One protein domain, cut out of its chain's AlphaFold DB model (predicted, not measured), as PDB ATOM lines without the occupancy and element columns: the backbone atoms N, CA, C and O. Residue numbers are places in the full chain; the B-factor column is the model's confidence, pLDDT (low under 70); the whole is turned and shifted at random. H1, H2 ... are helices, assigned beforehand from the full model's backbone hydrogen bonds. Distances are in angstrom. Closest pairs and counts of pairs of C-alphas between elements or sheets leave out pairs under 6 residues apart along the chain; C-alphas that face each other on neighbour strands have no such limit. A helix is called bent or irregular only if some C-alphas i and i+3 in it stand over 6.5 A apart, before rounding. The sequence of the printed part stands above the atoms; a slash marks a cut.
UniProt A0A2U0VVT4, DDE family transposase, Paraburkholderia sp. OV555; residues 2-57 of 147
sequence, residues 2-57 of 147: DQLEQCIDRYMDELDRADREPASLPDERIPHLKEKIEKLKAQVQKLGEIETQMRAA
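Overview. This is residues 2 to 57 of the 147 residues of the protein "DDE family transposase" of Paraburkholderia sp. OV555 (UniProt A0A2U0VVT4). The longest helix, H2, makes the long arm of an open, uneven U; the shorter helix H1 is the other arm, and a short link of residues 21 to 28 folds the one back toward the other. The two arms do not pack on each other, and the space between them is empty. The printed part has 56 residues with two named helices, H1 then H2 along the chain, no named strand, and the class is all helix. The whole is extended, with a radius of gyration of the C-alphas of 16.7 A, and flat, spanning 53 by 27 by 11 A.

Along the chain. Find C-alpha 29 at (48.892, 7.007, 5.130); from there H2, residues 29 to 56, runs 41.0 A to C-alpha 56 at (53.124, 27.217, -30.259), and you will see z fall along it. Then go back to C-alpha 2 at (43.225, -1.907, -18.042), where H1, residues 2 to 20, begins; it runs 27.3 A to C-alpha 20 at (35.041, -2.136, 7.983), with z rising.

Arrangement. Look from H2 across to H1: the two are apart, with no C-alpha of the one within 8 A of the other. Compare their centres, H2 at (51.145, 18.214, -11.601) and H1 at (40.264, -0.143, -4.850). Residues 26 to 57, of which 29 to 56 belong to H2, stand free, and so do residues 2 to 13 of H1 and residues 18 to 24, of which 18 to 20 belong to H1. In H1 and H2 every O i to N i+4 pair is within hydrogen-bond range, and neither helix is bent.

Size, cuts and confidence. Look for the two C-alphas farthest apart at Ala 23 and Ala 57, 53.3 A from each other; those of Asp 2 and Ala 57 are 33.2 A apart. The printed part has no cut, and its one link between helices, H1 to H2, is short, with 8 residues. The mean pLDDT of the printed part is 80.3; in the B-factor column you will find values under 70 at residues 2 to 4, residue 18 and residues 22 to 27.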
ATOM      1  N   ASP A   2      43.221  -0.891 -19.105       63.75
ATOM      2  CA  ASP A   2      43.225  -1.907 -18.042       63.75
ATOM      3  C   ASP A   2      44.046  -1.559 -16.783       63.75
ATOM      4  O   ASP A   2      43.635  -1.870 -15.673       63.75
ATOM      5  N   GLN A   3      45.197  -0.884 -16.909       56.78
ATOM      6  CA  GLN A   3      46.016  -0.516 -15.739       56.78
ATOM      7  C   GLN A   3      45.380   0.575 -14.868       56.78
ATOM      8  O   GLN A   3      45.612   0.605 -13.659       56.78
ATOM      9  N   LEU A   4      44.609   1.483 -15.477       60.09
ATOM     10  CA  LEU A   4      43.914   2.542 -14.750       60.09
ATOM     11  C   LEU A   4      42.709   1.959 -14.010       60.09
ATOM     12  O   LEU A   4      42.540   2.245 -12.830       60.09
ATOM     13  N   GLU A   5      41.943   1.089 -14.671       71.25
ATOM     14  CA  GLU A   5      40.831   0.347 -14.060       71.25
ATOM     15  C   GLU A   5      41.317  -0.532 -12.903       71.25
ATOM     16  O   GLU A   5      40.814  -0.393 -11.795       71.25
ATOM     17  N   GLN A   6      42.403  -1.295 -13.073       76.38
ATOM     18  CA  GLN A   6      43.005  -2.073 -11.978       76.38
ATOM     19  C   GLN A   6      43.469  -1.210 -10.795       76.38
ATOM     20  O   GLN A   6      43.422  -1.648  -9.643       76.38
ATOM     21  N   CYS A   7      43.951   0.012 -11.050       70.50
ATOM     22  CA  CYS A   7      44.314   0.938  -9.977       70.50
ATOM     23  C   CYS A   7      43.084   1.488  -9.247       70.50
ATOM     24  O   CYS A   7      43.166   1.695  -8.036       70.50
ATOM     25  N   ILE A   8      41.982   1.725  -9.966       73.50
ATOM     26  CA  ILE A   8      40.706   2.175  -9.400       73.50
ATOM     27  C   ILE A   8      40.087   1.056  -8.559       73.50
ATOM     28  O   ILE A   8      39.763   1.306  -7.404       73.50
ATOM     29  N   ASP A   9      40.014  -0.170  -9.078       80.81
ATOM     30  CA  ASP A   9      39.443  -1.324  -8.371       80.81
ATOM     31  C   ASP A   9      40.187  -1.598  -7.061       80.81
ATOM     32  O   ASP A   9      39.583  -1.669  -5.993       80.81
ATOM     33  N   ARG A  10      41.527  -1.617  -7.110       78.38
ATOM     34  CA  ARG A  10      42.354  -1.763  -5.904       78.38
ATOM     35  C   ARG A  10      42.102  -0.644  -4.891       78.38
ATOM     36  O   ARG A  10      42.140  -0.884  -3.689       78.38
ATOM     37  N   TYR A  11      41.890   0.585  -5.360       76.50
ATOM     38  CA  TYR A  11      41.606   1.712  -4.474       76.50
ATOM     39  C   TYR A  11      40.216   1.599  -3.831       76.50
ATOM     40  O   TYR A  11      40.080   1.913  -2.650       76.50
ATOM     41  N   MET A  12      39.213   1.101  -4.561       75.69
ATOM     42  CA  MET A  12      37.877   0.830  -4.018       75.69
ATOM     43  C   MET A  12      37.909  -0.273  -2.953       75.69
ATOM     44  O   MET A  12      37.368  -0.078  -1.867       75.69
ATOM     45  N   ASP A  13      38.636  -1.368  -3.194       80.38
ATOM     46  CA  ASP A  13      38.831  -2.436  -2.202       80.38
ATOM     47  C   ASP A  13      39.519  -1.920  -0.921       80.38
ATOM     48  O   ASP A  13      39.202  -2.328   0.201       80.38
ATOM     49  N   GLU A  14      40.478  -1.001  -1.072       76.12
ATOM     50  CA  GLU A  14      41.163  -0.354   0.047       76.12
ATOM     51  C   GLU A  14      40.247   0.583   0.857       76.12
ATOM     52  O   GLU A  14      40.478   0.737   2.061       76.12
ATOM     53  N   LEU A  15      39.245   1.207   0.226       73.81
ATOM     54  CA  LEU A  15      38.226   2.027   0.894       73.81
ATOM     55  C   LEU A  15      37.229   1.151   1.662       73.81
ATOM     56  O   LEU A  15      37.029   1.370   2.855       73.81
ATOM     57  N   ASP A  16      36.704   0.098   1.030       78.31
ATOM     58  CA  ASP A  16      35.778  -0.853   1.663       78.31
ATOM     59  C   ASP A  16      36.392  -1.520   2.904       78.31
ATOM     60  O   ASP A  16      35.714  -1.776   3.904       78.31
ATOM     61  N   ARG A  17      37.699  -1.803   2.862       74.62
ATOM     62  CA  ARG A  17      38.438  -2.348   4.006       74.62
ATOM     63  C   ARG A  17      38.606  -1.324   5.130       74.62
ATOM     64  O   ARG A  17      38.478  -1.691   6.295       74.62
ATOM     65  N   ALA A  18      38.871  -0.064   4.788       69.94
ATOM     66  CA  ALA A  18      39.012   1.022   5.756       69.94
ATOM     67  C   ALA A  18      37.700   1.325   6.500       69.94
ATOM     68  O   ALA A  18      37.739   1.594   7.700       69.94
ATOM     69  N   ASP A  19      36.554   1.218   5.820       72.81
ATOM     70  CA  ASP A  19      35.229   1.408   6.425       72.81
ATOM     71  C   ASP A  19      34.846   0.266   7.384       72.81
ATOM     72  O   ASP A  19      34.169   0.493   8.389       72.81
ATOM     73  N   ARG A  20      35.293  -0.971   7.111       77.25
ATOM     74  CA  ARG A  20      35.041  -2.136   7.983       77.25
ATOM     75  C   ARG A  20      35.966  -2.191   9.200       77.25
ATOM     76  O   ARG A  20      35.539  -2.652  10.257       77.25
ATOM     77  N   GLU A  21      37.213  -1.740   9.066       72.56
ATOM     78  CA  GLU A  21      38.242  -1.804  10.112       72.56
ATOM     79  C   GLU A  21      38.976  -0.454  10.262       72.56
ATOM     80  O   GLU A  21      40.120  -0.307   9.829       72.56
ATOM     81  N   PRO A  22      38.379   0.550  10.933       57.91
ATOM     82  CA  PRO A  22      38.968   1.892  11.036       57.91
ATOM     83  C   PRO A  22      40.326   1.932  11.765       57.91
ATOM     84  O   PRO A  22      41.085   2.883  11.601       57.91
ATOM     85  N   ALA A  23      40.664   0.894  12.541       58.66
ATOM     86  CA  ALA A  23      41.942   0.752  13.245       58.66
ATOM     87  C   ALA A  23      43.072   0.121  12.396       58.66
ATOM     88  O   ALA A  23      44.184  -0.037  12.894       58.66
ATOM     89  N   SER A  24      42.816  -0.273  11.140       58.28
ATOM     90  CA  SER A  24      43.789  -1.000  10.306       58.28
ATOM     91  C   SER A  24      44.633  -0.105   9.390       58.28
ATOM     92  O   SER A  24      45.404  -0.623   8.576       58.28
ATOM     93  N   LEU A  25      44.464   1.219   9.443       60.97
ATOM     94  CA  LEU A  25      45.203   2.151   8.594       60.97
ATOM     95  C   LEU A  25      46.383   2.765   9.353       60.97
ATOM     96  O   LEU A  25      46.172   3.343  10.414       60.97
ATOM     97  N   PRO A  26      47.617   2.696   8.817       66.38
ATOM     98  CA  PRO A  26      48.746   3.407   9.405       66.38
ATOM     99  C   PRO A  26      48.457   4.913   9.434       66.38
ATOM    100  O   PRO A  26      48.114   5.479   8.392       66.38
ATOM    101  N   ASP A  27      48.649   5.570  10.582       68.06
ATOM    102  CA  ASP A  27      48.412   7.017  10.762       68.06
ATOM    103  C   ASP A  27      49.160   7.885   9.724       68.06
ATOM    104  O   ASP A  27      48.715   8.969   9.342       68.06
ATOM    105  N   GLU A  28      50.269   7.377   9.181       72.50
ATOM    106  CA  GLU A  28      51.093   8.039   8.161       72.50
ATOM    107  C   GLU A  28      50.513   7.985   6.731       72.50
ATOM    108  O   GLU A  28      50.981   8.693   5.833       72.50
ATOM    109  N   ARG A  29      49.464   7.188   6.478       75.00
ATOM    110  CA  ARG A  29      48.892   7.007   5.130       75.00
ATOM    111  C   ARG A  29      48.242   8.289   4.604       75.00
ATOM    112  O   ARG A  29      48.459   8.658   3.451       75.00
ATOM    113  N   ILE A  30      47.471   8.986   5.440       78.12
ATOM    114  CA  ILE A  30      46.790  10.239   5.076       78.12
ATOM    115  C   ILE A  30      47.784  11.351   4.693       78.12
ATOM    116  O   ILE A  30      47.619  11.926   3.612       78.12
ATOM    117  N   PRO A  31      48.808  11.686   5.507       83.38
ATOM    118  CA  PRO A  31      49.777  12.712   5.127       83.38
ATOM    119  C   PRO A  31      50.566  12.330   3.867       83.38
ATOM    120  O   PRO A  31      50.752  13.181   2.997       83.38
ATOM    121  N   HIS A  32      50.932  11.055   3.696       80.38
ATOM    122  CA  HIS A  32      51.622  10.586   2.491       80.38
ATOM    123  C   HIS A  32      50.764  10.696   1.217       80.38
ATOM    124  O   HIS A  32      51.257  11.093   0.157       80.38
ATOM    125  N   LEU A  33      49.465  10.376   1.294       81.06
ATOM    126  CA  LEU A  33      48.539  10.549   0.168       81.06
ATOM    127  C   LEU A  33      48.357  12.026  -0.192       81.06
ATOM    128  O   LEU A  33      48.383  12.363  -1.375       81.06
ATOM    129  N   LYS A  34      48.220  12.909   0.806       81.38
ATOM    130  CA  LYS A  34      48.150  14.361   0.574       81.38
ATOM    131  C   LYS A  34      49.398  14.865  -0.152       81.38
ATOM    132  O   LYS A  34      49.270  15.566  -1.149       81.38
ATOM    133  N   GLU A  35      50.586  14.444   0.277       88.06
ATOM    134  CA  GLU A  35      51.847  14.800  -0.384       88.06
ATOM    135  C   GLU A  35      51.897  14.316  -1.845       88.06
ATOM    136  O   GLU A  35      52.275  15.071  -2.745       88.06
ATOM    137  N   LYS A  36      51.474  13.071  -2.111       85.75
ATOM    138  CA  LYS A  36      51.385  12.524  -3.476       85.75
ATOM    139  C   LYS A  36      50.412  13.306  -4.355       85.75
ATOM    140  O   LYS A  36      50.739  13.581  -5.506       85.75
ATOM    141  N   ILE A  37      49.244  13.671  -3.828       86.31
ATOM    142  CA  ILE A  37      48.243  14.463  -4.554       86.31
ATOM    143  C   ILE A  37      48.811  15.836  -4.918       86.31
ATOM    144  O   ILE A  37      48.676  16.257  -6.064       86.31
ATOM    145  N   GLU A  38      49.483  16.517  -3.990       90.06
ATOM    146  CA  GLU A  38      50.093  17.821  -4.277       90.06
ATOM    147  C   GLU A  38      51.209  17.714  -5.328       90.06
ATOM    148  O   GLU A  38      51.256  18.514  -6.265       90.06
ATOM    149  N   LYS A  39      52.043  16.664  -5.269       90.44
ATOM    150  CA  LYS A  39      53.034  16.373  -6.321       90.44
ATOM    151  C   LYS A  39      52.379  16.140  -7.687       90.44
ATOM    152  O   LYS A  39      52.866  16.667  -8.684       90.44
ATOM    153  N   LEU A  40      51.276  15.391  -7.740       89.75
ATOM    154  CA  LEU A  40      50.535  15.137  -8.980       89.75
ATOM    155  C   LEU A  40      49.911  16.415  -9.548       89.75
ATOM    156  O   LEU A  40      50.032  16.665 -10.744       89.75
ATOM    157  N   LYS A  41      49.300  17.258  -8.709       88.06
ATOM    158  CA  LYS A  41      48.755  18.555  -9.143       88.06
ATOM    159  C   LYS A  41      49.838  19.445  -9.751       88.06
ATOM    160  O   LYS A  41      49.638  19.987 -10.836       88.06
ATOM    161  N   ALA A  42      51.000  19.537  -9.100       92.50
ATOM    162  CA  ALA A  42      52.138  20.294  -9.620       92.50
ATOM    163  C   ALA A  42      52.646  19.730 -10.962       92.50
ATOM    164  O   ALA A  42      52.976  20.490 -11.874       92.50
ATOM    165  N   GLN A  43      52.670  18.401 -11.118       91.81
ATOM    166  CA  GLN A  43      53.021  17.759 -12.388       91.81
ATOM    167  C   GLN A  43      52.010  18.065 -13.498       91.81
ATOM    168  O   GLN A  43      52.425  18.385 -14.608       91.81
ATOM    169  N   VAL A  44      50.706  18.011 -13.210       92.94
ATOM    170  CA  VAL A  44      49.649  18.342 -14.182       92.94
ATOM    171  C   VAL A  44      49.773  19.790 -14.651       92.94
ATOM    172  O   VAL A  44      49.727  20.040 -15.853       92.94
ATOM    173  N   GLN A  45      49.998  20.731 -13.732       94.06
ATOM    174  CA  GLN A  45      50.213  22.133 -14.090       94.06
ATOM    175  C   GLN A  45      51.423  22.292 -15.022       94.06
ATOM    176  O   GLN A  45      51.304  22.886 -16.093       94.06
ATOM    177  N   LYS A  46      52.565  21.694 -14.657       93.06
ATOM    178  CA  LYS A  46      53.783  21.728 -15.475       93.06
ATOM    179  C   LYS A  46      53.562  21.139 -16.873       93.06
ATOM    180  O   LYS A  46      54.071  21.673 -17.855       93.06
ATOM    181  N   LEU A  47      52.813  20.041 -16.983       93.12
ATOM    182  CA  LEU A  47      52.492  19.432 -18.275       93.12
ATOM    183  C   LEU A  47      51.596  20.335 -19.134       93.12
ATOM    184  O   LEU A  47      51.821  20.410 -20.337       93.12
ATOM    185  N   GLY A  48      50.647  21.063 -18.537       94.06
ATOM    186  CA  GLY A  48      49.819  22.034 -19.261       94.06
ATOM    187  C   GLY A  48      50.618  23.221 -19.820       94.06
ATOM    188  O   GLY A  48      50.366  23.685 -20.936       94.06
ATOM    189  N   GLU A  49      51.633  23.685 -19.088       95.00
ATOM    190  CA  GLU A  49      52.565  24.715 -19.570       95.00
ATOM    191  C   GLU A  49      53.380  24.209 -20.774       95.00
ATOM    192  O   GLU A  49      53.460  24.885 -21.802       95.00
ATOM    193  N   ILE A  50      53.918  22.988 -20.677       94.00
ATOM    194  CA  ILE A  50      54.655  22.312 -21.759       94.00
ATOM    195  C   ILE A  50      53.755  22.110 -22.986       94.00
ATOM    196  O   ILE A  50      54.177  22.384 -24.106       94.00
ATOM    197  N   GLU A  51      52.506  21.682 -22.802       93.50
ATOM    198  CA  GLU A  51      51.544  21.501 -23.895       93.50
ATOM    199  C   GLU A  51      51.277  22.815 -24.642       93.50
ATOM    200  O   GLU A  51      51.220  22.839 -25.874       93.50
ATOM    201  N   THR A  52      51.165  23.923 -23.909       95.38
ATOM    202  CA  THR A  52      50.972  25.253 -24.500       95.38
ATOM    203  C   THR A  52      52.178  25.660 -25.349       95.38
ATOM    204  O   THR A  52      52.009  26.120 -26.478       95.38
ATOM    205  N   GLN A  53      53.396  25.435 -24.845       94.12
ATOM    206  CA  GLN A  53      54.633  25.692 -25.591       94.12
ATOM    207  C   GLN A  53      54.750  24.798 -26.832       94.12
ATOM    208  O   GLN A  53      55.062  25.285 -27.916       94.12
ATOM    209  N   MET A  54      54.437  23.509 -26.699       94.31
ATOM    210  CA  MET A  54      54.457  22.540 -27.795       94.31
ATOM    211  C   MET A  54      53.503  22.934 -28.927       94.31
ATOM    212  O   MET A  54      53.863  22.835 -30.094       94.31
ATOM    213  N   ARG A  55      52.301  23.424 -28.597       93.88
ATOM    214  CA  ARG A  55      51.322  23.902 -29.590       93.88
ATOM    215  C   ARG A  55      51.753  25.183 -30.301       93.88
ATOM    216  O   ARG A  55      51.316  25.417 -31.422       93.88
ATOM    217  N   ALA A  56      52.567  26.012 -29.652       93.62
ATOM    218  CA  ALA A  56      53.124  27.217 -30.259       93.62
ATOM    219  C   ALA A  56      54.332  26.919 -31.169       93.62
ATOM    220  O   ALA A  56      54.683  27.754 -32.003       93.62
ATOM    221  N   ALA A  57      54.968  25.751 -31.023       91.69
ATOM    222  CA  ALA A  57      56.102  25.349 -31.846       91.69
ATOM    223  C   ALA A  57      55.658  25.013 -33.291       91.69
ATOM    224  O   ALA A  57      54.663  24.307 -33.471       91.69
TER     225      ALA A  57